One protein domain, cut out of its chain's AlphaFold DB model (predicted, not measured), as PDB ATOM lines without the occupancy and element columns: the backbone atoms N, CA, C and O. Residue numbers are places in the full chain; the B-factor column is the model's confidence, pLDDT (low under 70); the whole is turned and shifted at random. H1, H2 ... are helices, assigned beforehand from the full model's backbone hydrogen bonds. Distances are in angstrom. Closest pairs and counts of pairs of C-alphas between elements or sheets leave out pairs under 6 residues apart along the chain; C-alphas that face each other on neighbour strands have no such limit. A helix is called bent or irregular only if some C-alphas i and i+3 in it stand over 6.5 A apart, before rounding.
ATOM      1  N   ALA A  39      60.263 234.545 218.783       82.31
ATOM      2  CA  ALA A  39      61.021 235.753 218.443       82.31
ATOM      3  C   ALA A  39      62.110 236.093 219.481       82.31
ATOM      4  O   ALA A  39      63.203 236.526 219.129       82.31
ATOM      5  N   GLN A  40      61.826 235.872 220.768       81.94
ATOM      6  CA  GLN A  40      62.777 236.125 221.854       81.94
ATOM      7  C   GLN A  40      63.865 235.051 221.902       81.94
ATOM      8  O   GLN A  40      65.016 235.359 222.206       81.94
ATOM      9  N   LEU A  41      63.504 233.803 221.588       85.25
ATOM     10  CA  LEU A  41      64.460 232.708 221.473       85.25
ATOM     11  C   LEU A  41      65.460 232.980 220.340       85.25
ATOM     12  O   LEU A  41      66.659 232.896 220.577       85.25
ATOM     13  N   GLY A  42      64.979 233.400 219.165       86.94
ATOM     14  CA  GLY A  42      65.847 233.746 218.033       86.94
ATOM     15  C   GLY A  42      66.800 234.908 218.334       86.94
ATOM     16  O   GLY A  42      67.973 234.848 217.980       86.94
ATOM     17  N   LEU A  43      66.335 235.936 219.057       86.81
ATOM     18  CA  LEU A  43      67.203 237.023 219.527       86.81
ATOM     19  C   LEU A  43      68.297 236.508 220.474       86.81
ATOM     20  O   LEU A  43      69.453 236.917 220.371       86.81
ATOM     21  N   TRP A  44      67.932 235.636 221.416       86.81
ATOM     22  CA  TRP A  44      68.882 235.061 222.364       86.81
ATOM     23  C   TRP A  44      69.937 234.197 221.660       86.81
ATOM     24  O   TRP A  44      71.124 234.386 221.922       86.81
ATOM     25  N   GLU A  45      69.527 233.317 220.740       89.12
ATOM     26  CA  GLU A  45      70.448 232.497 219.938       89.12
ATOM     27  C   GLU A  45      71.400 233.376 219.122       89.12
ATOM     28  O   GLU A  45      72.615 233.201 219.197       89.12
ATOM     29  N   PHE A  46      70.872 234.405 218.455       90.56
ATOM     30  CA  PHE A  46      71.678 235.359 217.695       90.56
ATOM     31  C   PHE A  46      72.746 236.053 218.553       90.56
ATOM     32  O   PHE A  46      73.905 236.164 218.153       90.56
ATOM     33  N   ILE A  47      72.380 236.504 219.757       90.88
ATOM     34  CA  ILE A  47      73.324 237.133 220.689       90.88
ATOM     35  C   ILE A  47      74.404 236.138 221.126       90.88
ATOM     36  O   ILE A  47      75.581 236.504 221.186       90.88
ATOM     37  N   VAL A  48      74.025 234.895 221.438       90.94
ATOM     38  CA  VAL A  48      74.973 233.843 221.831       90.94
ATOM     39  C   VAL A  48      75.961 233.558 220.702       90.94
ATOM     40  O   VAL A  48      77.167 233.528 220.954       90.94
ATOM     41  N   ASP A  49      75.487 233.438 219.464       91.75
ATOM     42  CA  ASP A  49      76.344 233.225 218.294       91.75
ATOM     43  C   ASP A  49      77.312 234.391 218.086       91.75
ATOM     44  O   ASP A  49      78.510 234.193 217.876       91.75
ATOM     45  N   LEU A  50      76.828 235.624 218.231       92.06
ATOM     46  CA  LEU A  50      77.643 236.829 218.100       92.06
ATOM     47  C   LEU A  50      78.749 236.882 219.170       92.06
ATOM     48  O   LEU A  50      79.889 237.246 218.866       92.06
ATOM     49  N   ILE A  51      78.468 236.435 220.401       92.94
ATOM     50  CA  ILE A  51      79.488 236.259 221.449       92.94
ATOM     51  C   ILE A  51      80.515 235.199 221.037       92.94
ATOM     52  O   ILE A  51      81.715 235.420 221.219       92.94
ATOM     53  N   VAL A  52      80.082 234.059 220.490       91.38
ATOM     54  CA  VAL A  52      80.989 232.989 220.035       91.38
ATOM     55  C   VAL A  52      81.927 233.506 218.945       91.38
ATOM     56  O   VAL A  52      83.142 233.326 219.057       91.38
ATOM     57  N   PHE A  53      81.399 234.228 217.954       90.88
ATOM     58  CA  PHE A  53      82.202 234.861 216.904       90.88
ATOM     59  C   PHE A  53      83.195 235.880 217.467       90.88
ATOM     60  O   PHE A  53      84.382 235.831 217.141       90.88
ATOM     61  N   ALA A  54      82.745 236.758 218.366       91.31
ATOM     62  CA  ALA A  54      83.612 237.736 219.021       91.31
ATOM     63  C   ALA A  54      84.714 237.082 219.874       91.31
ATOM     64  O   ALA A  54      85.780 237.663 220.062       91.31
ATOM     65  N   SER A  55      84.476 235.864 220.368       90.06
ATOM     66  CA  SER A  55      85.391 235.123 221.244       90.06
ATOM     67  C   SER A  55      86.390 234.231 220.501       90.06
ATOM     68  O   SER A  55      87.273 233.647 221.135       90.06
ATOM     69  N   TYR A  56      86.289 234.136 219.174       89.12
ATOM     70  CA  TYR A  56      87.168 233.314 218.340       89.12
ATOM     71  C   TYR A  56      88.671 233.637 218.499       89.12
ATOM     72  O   TYR A  56      89.471 232.702 218.614       89.12
ATOM     73  N   PRO A  57      89.104 234.917 218.604       87.31
ATOM     74  CA  PRO A  57      90.520 235.252 218.787       87.31
ATOM     75  C   PRO A  57      91.141 234.686 220.077       87.31
ATOM     76  O   PRO A  57      92.347 234.431 220.117       87.31
ATOM     77  N   ALA A  58      90.337 234.440 221.122       88.62
ATOM     78  CA  ALA A  58      90.806 233.809 222.358       88.62
ATOM     79  C   ALA A  58      91.374 232.402 222.103       88.62
ATOM     80  O   ALA A  58      92.348 231.989 222.740       88.62
ATOM     81  N   GLY A  59      90.796 231.664 221.147       85.88
ATOM     82  CA  GLY A  59      91.224 230.314 220.770       85.88
ATOM     83  C   GLY A  59      92.701 230.250 220.369       85.88
ATOM     84  O   GLY A  59      93.422 229.328 220.752       85.88
ATOM     85  N   PHE A  60      93.190 231.282 219.677       87.94
ATOM     86  CA  PHE A  60      94.592 231.362 219.275       87.94
ATOM     87  C   PHE A  60      95.526 231.490 220.486       87.94
ATOM     88  O   PHE A  60      96.492 230.738 220.610       87.94
ATOM     89  N   LEU A  61      95.225 232.399 221.417       87.31
ATOM     90  CA  LEU A  61      96.041 232.621 222.620       87.31
ATOM     91  C   LEU A  61      96.036 231.404 223.549       87.31
ATOM     92  O   LEU A  61      97.062 231.020 224.114       87.31
ATOM     93  N   THR A  62      94.869 230.789 223.704       91.00
ATOM     94  CA  THR A  62      94.673 229.639 224.589       91.00
ATOM     95  C   THR A  62      95.347 228.372 224.071       91.00
ATOM     96  O   THR A  62      95.875 227.603 224.877       91.00
ATOM     97  N   TYR A  63      95.449 228.194 222.752       90.44
ATOM     98  CA  TYR A  63      96.230 227.113 222.144       90.44
ATOM     99  C   TYR A  63      97.712 227.162 222.550       90.44
ATOM    100  O   TYR A  63      98.268 226.170 223.035       90.44
ATOM    101  N   TRP A  64      98.357 228.327 222.409       89.81
ATOM    102  CA  TRP A  64      99.761 228.497 222.801       89.81
ATOM    103  C   TRP A  64      99.957 228.318 224.306       89.81
ATOM    104  O   TRP A  64     100.918 227.671 224.728       89.81
ATOM    105  N   ALA A  65      99.013 228.815 225.109       89.38
ATOM    106  CA  ALA A  65      99.041 228.641 226.554       89.38
ATOM    107  C   ALA A  65      98.982 227.166 226.970       89.38
ATOM    108  O   ALA A  65      99.825 226.723 227.750       89.38
ATOM    109  N   ALA A  66      98.048 226.384 226.419       89.19
ATOM    110  CA  ALA A  66      97.935 224.954 226.716       89.19
ATOM    111  C   ALA A  66      99.226 224.196 226.360       89.19
ATOM    112  O   ALA A  66      99.703 223.370 227.140       89.19
ATOM    113  N   ARG A  67      99.842 224.530 225.217       89.62
ATOM    114  CA  ARG A  67     101.129 223.963 224.787       89.62
ATOM    115  C   ARG A  67     102.269 224.293 225.753       89.62
ATOM    116  O   ARG A  67     103.074 223.415 226.056       89.62
ATOM    117  N   ASP A  68     102.387 225.543 226.192       89.25
ATOM    118  CA  ASP A  68     103.464 225.949 227.100       89.25
ATOM    119  C   ASP A  68     103.288 225.359 228.508       89.25
ATOM    120  O   ASP A  68     104.279 224.944 229.115       89.25
ATOM    121  N   VAL A  69     102.045 225.217 228.986       89.12
ATOM    122  CA  VAL A  69     101.738 224.497 230.236       89.12
ATOM    123  C   VAL A  69     102.104 223.018 230.126       89.12
ATOM    124  O   VAL A  69     102.759 222.493 231.023       89.12
ATOM    125  N   ALA A  70     101.770 222.356 229.014       85.50
ATOM    126  CA  ALA A  70     102.129 220.952 228.788       85.50
ATOM    127  C   ALA A  70     103.654 220.720 228.755       85.50
ATOM    128  O   ALA A  70     104.132 219.627 229.044       85.50
ATOM    129  N   ARG A  71     104.435 221.762 228.440       88.81
ATOM    130  CA  ARG A  71     105.908 221.765 228.502       88.81
ATOM    131  C   ARG A  71     106.464 222.105 229.891       88.81
ATOM    132  O   ARG A  71     107.676 222.236 230.033       88.81
ATOM    133  N   GLY A  72     105.609 222.276 230.897       85.31
ATOM    134  CA  GLY A  72     105.998 222.573 232.276       85.31
ATOM    135  C   GLY A  72     106.353 224.038 232.547       85.31
ATOM    136  O   GLY A  72     106.915 224.334 233.599       85.31
ATOM    137  N   LYS A  73     106.045 224.974 231.635       88.75
ATOM    138  CA  LYS A  73     106.295 226.403 231.869       88.75
ATOM    139  C   LYS A  73     105.203 227.020 232.740       88.75
ATOM    140  O   LYS A  73     104.012 226.789 232.536       88.75
ATOM    141  N   VAL A  74     105.600 227.893 233.664       87.06
ATOM    142  CA  VAL A  74     104.673 228.614 234.551       87.06
ATOM    143  C   VAL A  74     104.108 229.846 233.833       87.06
ATOM    144  O   VAL A  74     104.556 230.967 234.049       87.06
ATOM    145  N   VAL A  75     103.127 229.639 232.948       89.31
ATOM    146  CA  VAL A  75     102.505 230.711 232.135       89.31
ATOM    147  C   VAL A  75     101.114 231.143 232.613       89.31
ATOM    148  O   VAL A  75     100.539 232.069 232.052       89.31
ATOM    149  N   GLY A  76     100.583 230.537 233.681       85.75
ATOM    150  CA  GLY A  76      99.186 230.718 234.105       85.75
ATOM    151  C   GLY A  76      98.750 232.176 234.293       85.75
ATOM    152  O   GLY A  76      97.744 232.593 233.725       85.75
ATOM    153  N   LYS A  77      99.527 232.979 235.035       88.31
ATOM    154  CA  LYS A  77      99.204 234.401 235.264       88.31
ATOM    155  C   LYS A  77      99.232 235.204 233.963       88.31
ATOM    156  O   LYS A  77      98.305 235.958 233.685       88.31
ATOM    157  N   THR A  78     100.265 235.003 233.150       90.00
ATOM    158  CA  THR A  78     100.447 235.706 231.878       90.00
ATOM    159  C   THR A  78      99.326 235.377 230.897       90.00
ATOM    160  O   THR A  78      98.778 236.280 230.279       90.00
ATOM    161  N   THR A  79      98.919 234.108 230.800       90.56
ATOM    162  CA  THR A  79      97.799 233.680 229.951       90.56
ATOM    163  C   THR A  79      96.481 234.334 230.351       90.56
ATOM    164  O   THR A  79      95.722 234.735 229.468       90.56
ATOM    165  N   LEU A  80      96.197 234.439 231.654       92.25
ATOM    166  CA  LEU A  80      94.970 235.073 232.143       92.25
ATOM    167  C   LEU A  80      94.961 236.571 231.839       92.25
ATOM    168  O   LEU A  80      93.980 237.071 231.294       92.25
ATOM    169  N   VAL A  81      96.064 237.272 232.119       93.12
ATOM    170  CA  VAL A  81      96.183 238.710 231.837       93.12
ATOM    171  C   VAL A  81      96.093 238.978 230.334       93.12
ATOM    172  O   VAL A  81      95.325 239.838 229.921       93.12
ATOM    173  N   LEU A  82      96.808 238.215 229.503       92.00
ATOM    174  CA  LEU A  82      96.768 238.383 228.048       92.00
ATOM    175  C   LEU A  82      95.381 238.105 227.462       92.00
ATOM    176  O   LEU A  82      94.939 238.862 226.603       92.00
ATOM    177  N   ASN A  83      94.673 237.068 227.925       92.38
ATOM    178  CA  ASN A  83      93.299 236.823 227.474       92.38
ATOM    179  C   ASN A  83      92.341 237.920 227.932       92.38
ATOM    180  O   ASN A  83      91.465 238.311 227.170       92.38
ATOM    181  N   LEU A  84      92.512 238.450 229.143       92.62
ATOM    182  CA  LEU A  84      91.675 239.545 229.617       92.62
ATOM    183  C   LEU A  84      91.935 240.829 228.818       92.62
ATOM    184  O   LEU A  84      90.987 241.511 228.438       92.62
ATOM    185  N   LEU A  85      93.189 241.121 228.465       93.19
ATOM    186  CA  LEU A  85      93.506 242.234 227.567       93.19
ATOM    187  C   LEU A  85      92.932 242.010 226.161       93.19
ATOM    188  O   LEU A  85      92.345 242.919 225.580       93.19
ATOM    189  N   ALA A  86      93.028 240.785 225.640       92.31
ATOM    190  CA  ALA A  86      92.430 240.409 224.361       92.31
ATOM    191  C   ALA A  86      90.894 240.467 224.378       92.31
ATOM    192  O   ALA A  86      90.279 240.680 223.334       92.31
ATOM    193  N   SER A  87      90.263 240.342 225.548       93.94
ATOM    194  CA  SER A  87      88.814 240.491 225.670       93.94
ATOM    195  C   SER A  87      88.336 241.908 225.360       93.94
ATOM    196  O   SER A  87      87.228 242.060 224.862       93.94
ATOM    197  N   MET A  88      89.171 242.939 225.549       93.69
ATOM    198  CA  MET A  88      88.832 244.309 225.134       93.69
ATOM    199  C   MET A  88      88.647 244.399 223.616       93.69
ATOM    200  O   MET A  88      87.723 245.056 223.139       93.69
ATOM    201  N   LEU A  89      89.480 243.680 222.856       92.94
ATOM    202  CA  LEU A  89      89.314 243.546 221.410       92.94
ATOM    203  C   LEU A  89      88.040 242.756 221.076       92.94
ATOM    204  O   LEU A  89      87.281 243.174 220.207       92.94
ATOM    205  N   GLY A  90      87.772 241.661 221.793       92.50
ATOM    206  CA  GLY A  90      86.533 240.889 221.640       92.50
ATOM    207  C   GLY A  90      85.274 241.730 221.882       92.50
ATOM    208  O   GLY A  90      84.323 241.653 221.111       92.50
ATOM    209  N   VAL A  91      85.283 242.598 222.897       94.44
ATOM    210  CA  VAL A  91      84.186 243.540 223.174       94.44
ATOM    211  C   VAL A  91      84.020 244.538 222.029       94.44
ATOM    212  O   VAL A  91      82.893 244.776 221.602       94.44
ATOM    213  N   ALA A  92      85.109 245.088 221.488       93.06
ATOM    214  CA  ALA A  92      85.034 245.991 220.338       93.06
ATOM    215  C   ALA A  92      84.416 245.303 219.107       93.06
ATOM    216  O   ALA A  92      83.557 245.882 218.442       93.06
ATOM    217  N   ILE A  93      84.800 244.048 218.847       92.44
ATOM    218  CA  ILE A  93      84.230 243.224 217.772       92.44
ATOM    219  C   ILE A  93      82.733 242.978 218.016       92.44
ATOM    220  O   ILE A  93      81.923 243.197 217.116       92.44
ATOM    221  N   PHE A  94      82.352 242.585 219.236       93.00
ATOM    222  CA  PHE A  94      80.953 242.377 219.620       93.00
ATOM    223  C   PHE A  94      80.112 243.639 219.394       93.00
ATOM    224  O   PHE A  94      79.048 243.571 218.783       93.00
ATOM    225  N   LEU A  95      80.598 244.801 219.837       91.56
ATOM    226  CA  LEU A  95      79.891 246.071 219.670       91.56
ATOM    227  C   LEU A  95      79.741 246.457 218.196       91.56
ATOM    228  O   LEU A  95      78.670 246.912 217.803       91.56
ATOM    229  N   ALA A  96      80.767 246.238 217.371       91.00
ATOM    230  CA  ALA A  96      80.689 246.502 215.936       91.00
ATOM    231  C   ALA A  96      79.584 245.671 215.263       91.00
ATOM    232  O   ALA A  96      78.751 246.216 214.539       91.00
ATOM    233  N   PHE A  97      79.523 244.368 215.556       88.62
ATOM    234  CA  PHE A  97      78.471 243.494 215.029       88.62
ATOM    235  C   PHE A  97      77.089 243.823 215.599       88.62
ATOM    236  O   PHE A  97      76.103 243.805 214.860       88.62
ATOM    237  N   ALA A  98      77.001 244.161 216.888       88.25
ATOM    238  CA  ALA A  98      75.748 244.551 217.523       88.25
ATOM    239  C   ALA A  98      75.167 245.823 216.887       88.25
ATOM    240  O   ALA A  98      73.979 245.857 216.576       88.25
ATOM    241  N   LEU A  99      75.998 246.840 216.626       86.31
ATOM    242  CA  LEU A  99      75.574 248.077 215.960       86.31
ATOM    243  C   LEU A  99      75.118 247.834 214.518       86.31
ATOM    244  O   LEU A  99      74.112 248.401 214.102       86.31
ATOM    245  N   ALA A 100      75.823 246.976 213.778       86.06
ATOM    246  CA  ALA A 100      75.458 246.631 212.404       86.06
ATOM    247  C   ALA A 100      74.142 245.840 212.317       86.06
ATOM    248  O   ALA A 100      73.402 245.980 211.351       86.06
ATOM    249  N   SER A 101      73.848 245.016 213.324       83.44
ATOM    250  CA  SER A 101      72.689 244.113 213.310       83.44
ATOM    251  C   SER A 101      71.451 244.710 213.985       83.44
ATOM    252  O   SER A 101      70.337 244.241 213.762       83.44
ATOM    253  N   TYR A 102      71.619 245.746 214.814       78.62
ATOM    254  CA  TYR A 102      70.530 246.358 215.579       78.62
ATOM    255  C   TYR A 102      69.385 246.878 214.693       78.62
ATOM    256  O   TYR A 102      68.220 246.730 215.060       78.62
ATOM    257  N   SER A 103      69.697 247.442 213.519       74.19
ATOM    258  CA  SER A 103      68.693 247.978 212.589       74.19
ATOM    259  C   SER A 103      67.795 246.906 211.969       74.19
ATOM    260  O   SER A 103      66.633 247.185 211.694       74.19
ATOM    261  N   GLU A 104      68.309 245.689 211.787       74.75
ATOM    262  CA  GLU A 104      67.595 244.581 211.135       74.75
ATOM    263  C   GLU A 104      66.710 243.797 212.113       74.75
ATOM    264  O   GLU A 104      65.680 243.241 211.744       74.75
ATOM    265  N   VAL A 105      67.103 243.750 213.389       71.94
ATOM    266  CA  VAL A 105      66.468 242.889 214.398       71.94
ATOM    267  C   VAL A 105      65.250 243.557 215.058       71.94
ATOM    268  O   VAL A 105      64.425 242.874 215.664       71.94
ATOM    269  N   GLY A 106      65.104 244.885 214.952       61.53
ATOM    270  CA  GLY A 106      63.922 245.622 215.431       61.53
ATOM    271  C   GLY A 106      63.642 245.504 216.941       61.53
ATOM    272  O   GLY A 106      62.537 245.797 217.393       61.53
ATOM    273  N   SER A 107      64.625 245.048 217.725       66.44
ATOM    274  CA  SER A 107      64.504 244.784 219.165       66.44
ATOM    275  C   SER A 107      65.011 245.958 220.008       66.44
ATOM    276  O   SER A 107      65.756 246.811 219.540       66.44
ATOM    277  N   SER A 108      64.649 245.980 221.294       73.00
ATOM    278  CA  SER A 108      65.221 246.910 222.269       73.00
ATOM    279  C   SER A 108      66.728 246.677 222.463       73.00
ATOM    280  O   SER A 108      67.220 245.556 222.341       73.00
ATOM    281  N   VAL A 109      67.466 247.741 222.800       77.06
ATOM    282  CA  VAL A 109      68.931 247.722 223.014       77.06
ATOM    283  C   VAL A 109      69.332 246.936 224.280       77.06
ATOM    284  O   VAL A 109      70.472 246.495 224.419       77.06
ATOM    285  N   GLY A 110      68.395 246.726 225.213       82.56
ATOM    286  CA  GLY A 110      68.652 246.143 226.537       82.56
ATOM    287  C   GLY A 110      69.415 244.806 226.528       82.56
ATOM    288  O   GLY A 110      70.443 244.709 227.199       82.56
ATOM    289  N   PRO A 111      68.980 243.788 225.760       82.88
ATOM    290  CA  PRO A 111      69.656 242.491 225.690       82.88
ATOM    291  C   PRO A 111      71.108 242.574 225.201       82.88
ATOM    292  O   PRO A 111      71.964 241.859 225.719       82.88
ATOM    293  N   PHE A 112      71.413 243.479 224.267       85.25
ATOM    294  CA  PHE A 112      72.774 243.668 223.757       85.25
ATOM    295  C   PHE A 112      73.711 244.244 224.820       85.25
ATOM    296  O   PHE A 112      74.845 243.791 224.941       85.25
ATOM    297  N   ILE A 113      73.236 245.192 225.636       85.50
ATOM    298  CA  ILE A 113      74.025 245.770 226.738       85.50
ATOM    299  C   ILE A 113      74.342 244.700 227.785       85.50
ATOM    300  O   ILE A 113      75.481 244.593 228.237       85.50
ATOM    301  N   LEU A 114      73.351 243.874 228.137       85.56
ATOM    302  CA  LEU A 114      73.548 242.764 229.073       85.56
ATOM    303  C   LEU A 114      74.543 241.733 228.532       85.56
ATOM    304  O   LEU A 114      75.305 241.159 229.301       85.56
ATOM    305  N   ALA A 115      74.578 241.521 227.219       88.88
ATOM    306  CA  ALA A 115      75.478 240.565 226.591       88.88
ATOM    307  C   ALA A 115      76.952 241.006 226.576       88.88
ATOM    308  O   ALA A 115      77.833 240.147 226.556       88.88
ATOM    309  N   VAL A 116      77.251 242.307 226.675       91.38
ATOM    310  CA  VAL A 116      78.640 242.806 226.704       91.38
ATOM    311  C   VAL A 116      79.441 242.187 227.853       91.38
ATOM    312  O   VAL A 116      80.601 241.826 227.664       91.38
ATOM    313  N   VAL A 117      78.830 241.999 229.029       91.56
ATOM    314  CA  VAL A 117      79.516 241.414 230.199       91.56
ATOM    315  C   VAL A 117      79.904 239.946 229.985       91.56
ATOM    316  O   VAL A 117      80.851 239.453 230.601       91.56
ATOM    317  N   LEU A 118      79.203 239.244 229.089       91.44
ATOM    318  CA  LEU A 118      79.471 237.840 228.785       91.44
ATOM    319  C   LEU A 118      80.737 237.670 227.936       91.44
ATOM    320  O   LEU A 118      81.357 236.610 228.000       91.44
ATOM    321  N   VAL A 119      81.160 238.701 227.193       93.31
ATOM    322  CA  VAL A 119      82.338 238.624 226.315       93.31
ATOM    323  C   VAL A 119      83.642 238.504 227.123       93.31
ATOM    324  O   VAL A 119      84.375 237.541 226.913       93.31
ATOM    325  N   PRO A 120      83.961 239.360 228.113       93.31
ATOM    326  CA  PRO A 120      85.145 239.139 228.953       93.31
ATOM    327  C   PRO A 120      85.101 237.820 229.731       93.31
ATOM    328  O   PRO A 120      86.126 237.155 229.909       93.31
ATOM    329  N   LEU A 121      83.905 237.410 230.159       93.31
ATOM    330  CA  LEU A 121      83.709 236.158 230.882       93.31
ATOM    331  C   LEU A 121      83.990 234.931 229.999       93.31
ATOM    332  O   LEU A 121      84.560 233.949 230.481       93.31
ATOM    333  N   SER A 122      83.650 234.975 228.707       92.62
ATOM    334  CA  SER A 122      83.954 233.888 227.769       92.62
ATOM    335  C   SER A 122      85.466 233.723 227.574       92.62
ATOM    336  O   SER A 122      85.966 232.597 227.602       92.62
ATOM    337  N   TYR A 123      86.217 234.823 227.463       93.81
ATOM    338  CA  TYR A 123      87.683 234.808 227.372       93.81
ATOM    339  C   TYR A 123      88.318 234.212 228.629       93.81
ATOM    340  O   TYR A 123      89.233 233.389 228.540       93.81
ATOM    341  N   TRP A 124      87.801 234.573 229.805       93.25
ATOM    342  CA  TRP A 124      88.252 234.010 231.075       93.25
ATOM    343  C   TRP A 124      88.016 232.496 231.157       93.25
ATOM    344  O   TRP A 124      88.920 231.730 231.514       93.25
ATOM    345  N   ASN A 125      86.820 232.043 230.776       92.44
ATOM    346  CA  ASN A 125      86.468 230.622 230.757       92.44
ATOM    347  C   ASN A 125      87.326 229.825 229.765       92.44
ATOM    348  O   ASN A 125      87.772 228.722 230.084       92.44
ATOM    349  N   GLN A 126      87.620 230.381 228.588       91.62
ATOM    350  CA  GLN A 126      88.505 229.736 227.614       91.62
ATOM    351  C   GLN A 126      89.950 229.656 228.125       91.62
ATOM    352  O   GLN A 126      90.579 228.600 228.036       91.62
ATOM    353  N   ALA A 127      90.466 230.735 228.722       92.75
ATOM    354  CA  ALA A 127      91.817 230.779 229.279       92.75
ATOM    355  C   ALA A 127      92.021 229.748 230.394       92.75
ATOM    356  O   ALA A 127      92.969 228.963 230.360       92.75
ATOM    357  N   THR A 128      91.104 229.709 231.358       90.69
ATOM    358  CA  THR A 128      91.137 228.738 232.461       90.69
ATOM    359  C   THR A 128      90.984 227.303 231.960       90.69
ATOM    360  O   THR A 128      91.755 226.433 232.370       90.69
ATOM    361  N   SER A 129      90.075 227.057 231.013       90.94
ATOM    362  CA  SER A 129      89.883 225.731 230.408       90.94
ATOM    363  C   SER A 129      91.143 225.228 229.698       90.94
ATOM    364  O   SER A 129      91.489 224.053 229.820       90.94
ATOM    365  N   ALA A 130      91.871 226.108 229.007       89.75
ATOM    366  CA  ALA A 130      93.115 225.758 228.328       89.75
ATOM    367  C   ALA A 130      94.275 225.482 229.297       89.75
ATOM    368  O   ALA A 130      95.028 224.527 229.100       89.75
ATOM    369  N   LEU A 131      94.388 226.264 230.376       90.44
ATOM    370  CA  LEU A 131      95.379 226.030 231.432       90.44
ATOM    371  C   LEU A 131      95.142 224.689 232.139       90.44
ATOM    372  O   LEU A 131      96.074 223.903 232.314       90.44
ATOM    373  N   VAL A 132      93.888 224.402 232.502       89.56
ATOM    374  CA  VAL A 132      93.510 223.134 233.139       89.56
ATOM    375  C   VAL A 132      93.720 221.962 232.180       89.56
ATOM    376  O   VAL A 132      94.268 220.940 232.587       89.56
ATOM    377  N   GLY A 133      93.359 222.120 230.904       85.44
ATOM    378  CA  GLY A 133      93.576 221.107 229.871       85.44
ATOM    379  C   GLY A 133      95.052 220.760 229.655       85.44
ATOM    380  O   GLY A 133      95.374 219.587 229.484       85.44
ATOM    381  N   GLY A 134      95.945 221.754 229.719       84.00
ATOM    382  CA  GLY A 134      97.394 221.555 229.603       84.00
ATOM    383  C   GLY A 134      98.049 220.925 230.840       84.00
ATOM    384  O   GLY A 134      99.074 220.262 230.704       84.00
ATOM    385  N   TYR A 135      97.475 221.117 232.034       85.19
ATOM    386  CA  TYR A 135      98.005 220.563 233.287       85.19
ATOM    387  C   TYR A 135      97.440 219.173 233.605       85.19
ATOM    388  O   TYR A 135      98.184 218.202 233.733       85.19
ATOM    389  N   ASN A 136      96.116 219.069 233.749       85.00
ATOM    390  CA  ASN A 136      95.422 217.810 233.986       85.00
ATOM    391  C   ASN A 136      93.973 217.900 233.476       85.00
ATOM    392  O   ASN A 136      93.116 218.494 234.143       85.00
ATOM    393  N   PRO A 137      93.653 217.245 232.349       84.56
ATOM    394  CA  PRO A 137      92.326 217.338 231.751       84.56
ATOM    395  C   PRO A 137      91.222 216.685 232.602       84.56
ATOM    396  O   PRO A 137      90.055 217.036 232.434       84.56
ATOM    397  N   ALA A 138      91.553 215.803 233.558       85.38
ATOM    398  CA  ALA A 138      90.559 215.238 234.478       85.38
ATOM    399  C   ALA A 138      89.942 216.311 235.389       85.38
ATOM    400  O   ALA A 138      88.749 216.262 235.668       85.38
ATOM    401  N   ILE A 139      90.729 217.306 235.814       85.81
ATOM    402  CA  ILE A 139      90.231 218.409 236.651       85.81
ATOM    403  C   ILE A 139      89.170 219.204 235.882       85.81
ATOM    404  O   ILE A 139      88.117 219.514 236.432       85.81
ATOM    405  N   GLY A 140      89.402 219.454 234.590       86.88
ATOM    406  CA  GLY A 140      88.429 220.128 233.728       86.88
ATOM    407  C   GLY A 140      87.119 219.350 233.594       86.88
ATOM    408  O   GLY A 140      86.047 219.952 233.599       86.88
ATOM    409  N   ALA A 141      87.190 218.017 233.540       86.88
ATOM    410  CA  ALA A 141      86.010 217.156 233.491       86.88
ATOM    411  C   ALA A 141      85.170 217.232 234.778       86.88
ATOM    412  O   ALA A 141      83.946 217.319 234.701       86.88
ATOM    413  N   TYR A 142      85.805 217.263 235.954       87.75
ATOM    414  CA  TYR A 142      85.087 217.433 237.223       87.75
ATOM    415  C   TYR A 142      84.423 218.808 237.335       87.75
ATOM    416  O   TYR A 142      83.261 218.892 237.729       87.75
ATOM    417  N   SER A 143      85.123 219.874 236.934       88.19
ATOM    418  CA  SER A 143      84.552 221.227 236.907       88.19
ATOM    419  C   SER A 143      83.343 221.315 235.977       88.19
ATOM    420  O   SER A 143      82.333 221.919 236.335       88.19
ATOM    421  N   LEU A 144      83.415 220.666 234.808       89.19
ATOM    422  CA  LEU A 144      82.299 220.592 233.871       89.19
ATOM    423  C   LEU A 144      81.093 219.900 234.517       89.19
ATOM    424  O   LEU A 144      80.017 220.489 234.572       89.19
ATOM    425  N   LEU A 145      81.292 218.707 235.085       90.38
ATOM    426  CA  LEU A 145      80.232 217.942 235.749       90.38
ATOM    427  C   LEU A 145      79.570 218.703 236.903       90.38
ATOM    428  O   LEU A 145      78.367 218.565 237.092       90.38
ATOM    429  N   ALA A 146      80.322 219.513 237.651       90.56
ATOM    430  CA  ALA A 146      79.768 220.353 238.712       90.56
ATOM    431  C   ALA A 146      78.979 221.559 238.162       90.56
ATOM    432  O   ALA A 146      77.970 221.959 238.744       90.56
ATOM    433  N   SER A 147      79.410 222.130 237.032       88.94
ATOM    434  CA  SER A 147      78.762 223.301 236.423       88.94
ATOM    435  C   SER A 147      77.416 222.988 235.757       88.94
ATOM    436  O   SER A 147      76.531 223.842 235.734       88.94
TER     437      SER A 147
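This is residues 39 to 147 of the 178 residues of an uncharacterized protein of Thaumarchaeota archaeon (UniProt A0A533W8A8). Three helices, H2, H3 and H5, make an up-and-down bundle, each running against the one before it in the chain; the long H3 runs past the other two, and H1 and H4 pack on it. H6 folds back from the end of H5 and touches no other helix. The printed part has 109 residues with six named helices, H1 to H6 in order, and no named strand: all helix. It is only just loose, close to compact, with a radius of gyration of the C-alphas of 15.9 A, and only just flat, spanning 51 by 29 by 16 A.

H1, residues 39 to 54, begins at C-alpha 39 (61.021, 235.753, 218.443) and is 22.7 A long. H2, residues 56 to 70, spans 22.0 A. H3, residues 76 to 105, spans 40.1 A; it has a kink of 32 degrees near residue 99 and is only just irregular, C-alphas 100 and 103 being 6.9 A apart. H4 is residues 110 to 116, H5 residues 118 to 135, 25.7 A, and H6 residues 137 to 147, ending at C-alpha 147 (78.762, 223.301, 236.423).

H3 touches H2, its hairpin partner, with residues 76 to 90 alone, opposite ways at a shallow tilt of 16 degrees; the closest C-alphas, of Ala 65 and Thr 79, are 6.2 A apart. H2 and H5 touch at Ala 66 and Gly 134, closest C-alphas 4.5 A. H1 touches H3 at a steep tilt of 42 degrees, closest C-alphas Ala 54 and Gly 90, 5.0 A. H1 and H6 are apart. Every O i to N i+4 pair is within hydrogen-bond range in H1, H4, H5 and H6; in H2 8 of 11 are, in H3 22 of 26.

The farthest C-alphas, of Gly 72 and Gly 106, are 50.8 A apart. The printed part has no cut, and its links are tight. Mean pLDDT of the printed part is 88.1; residues 106 to 107 are under 70.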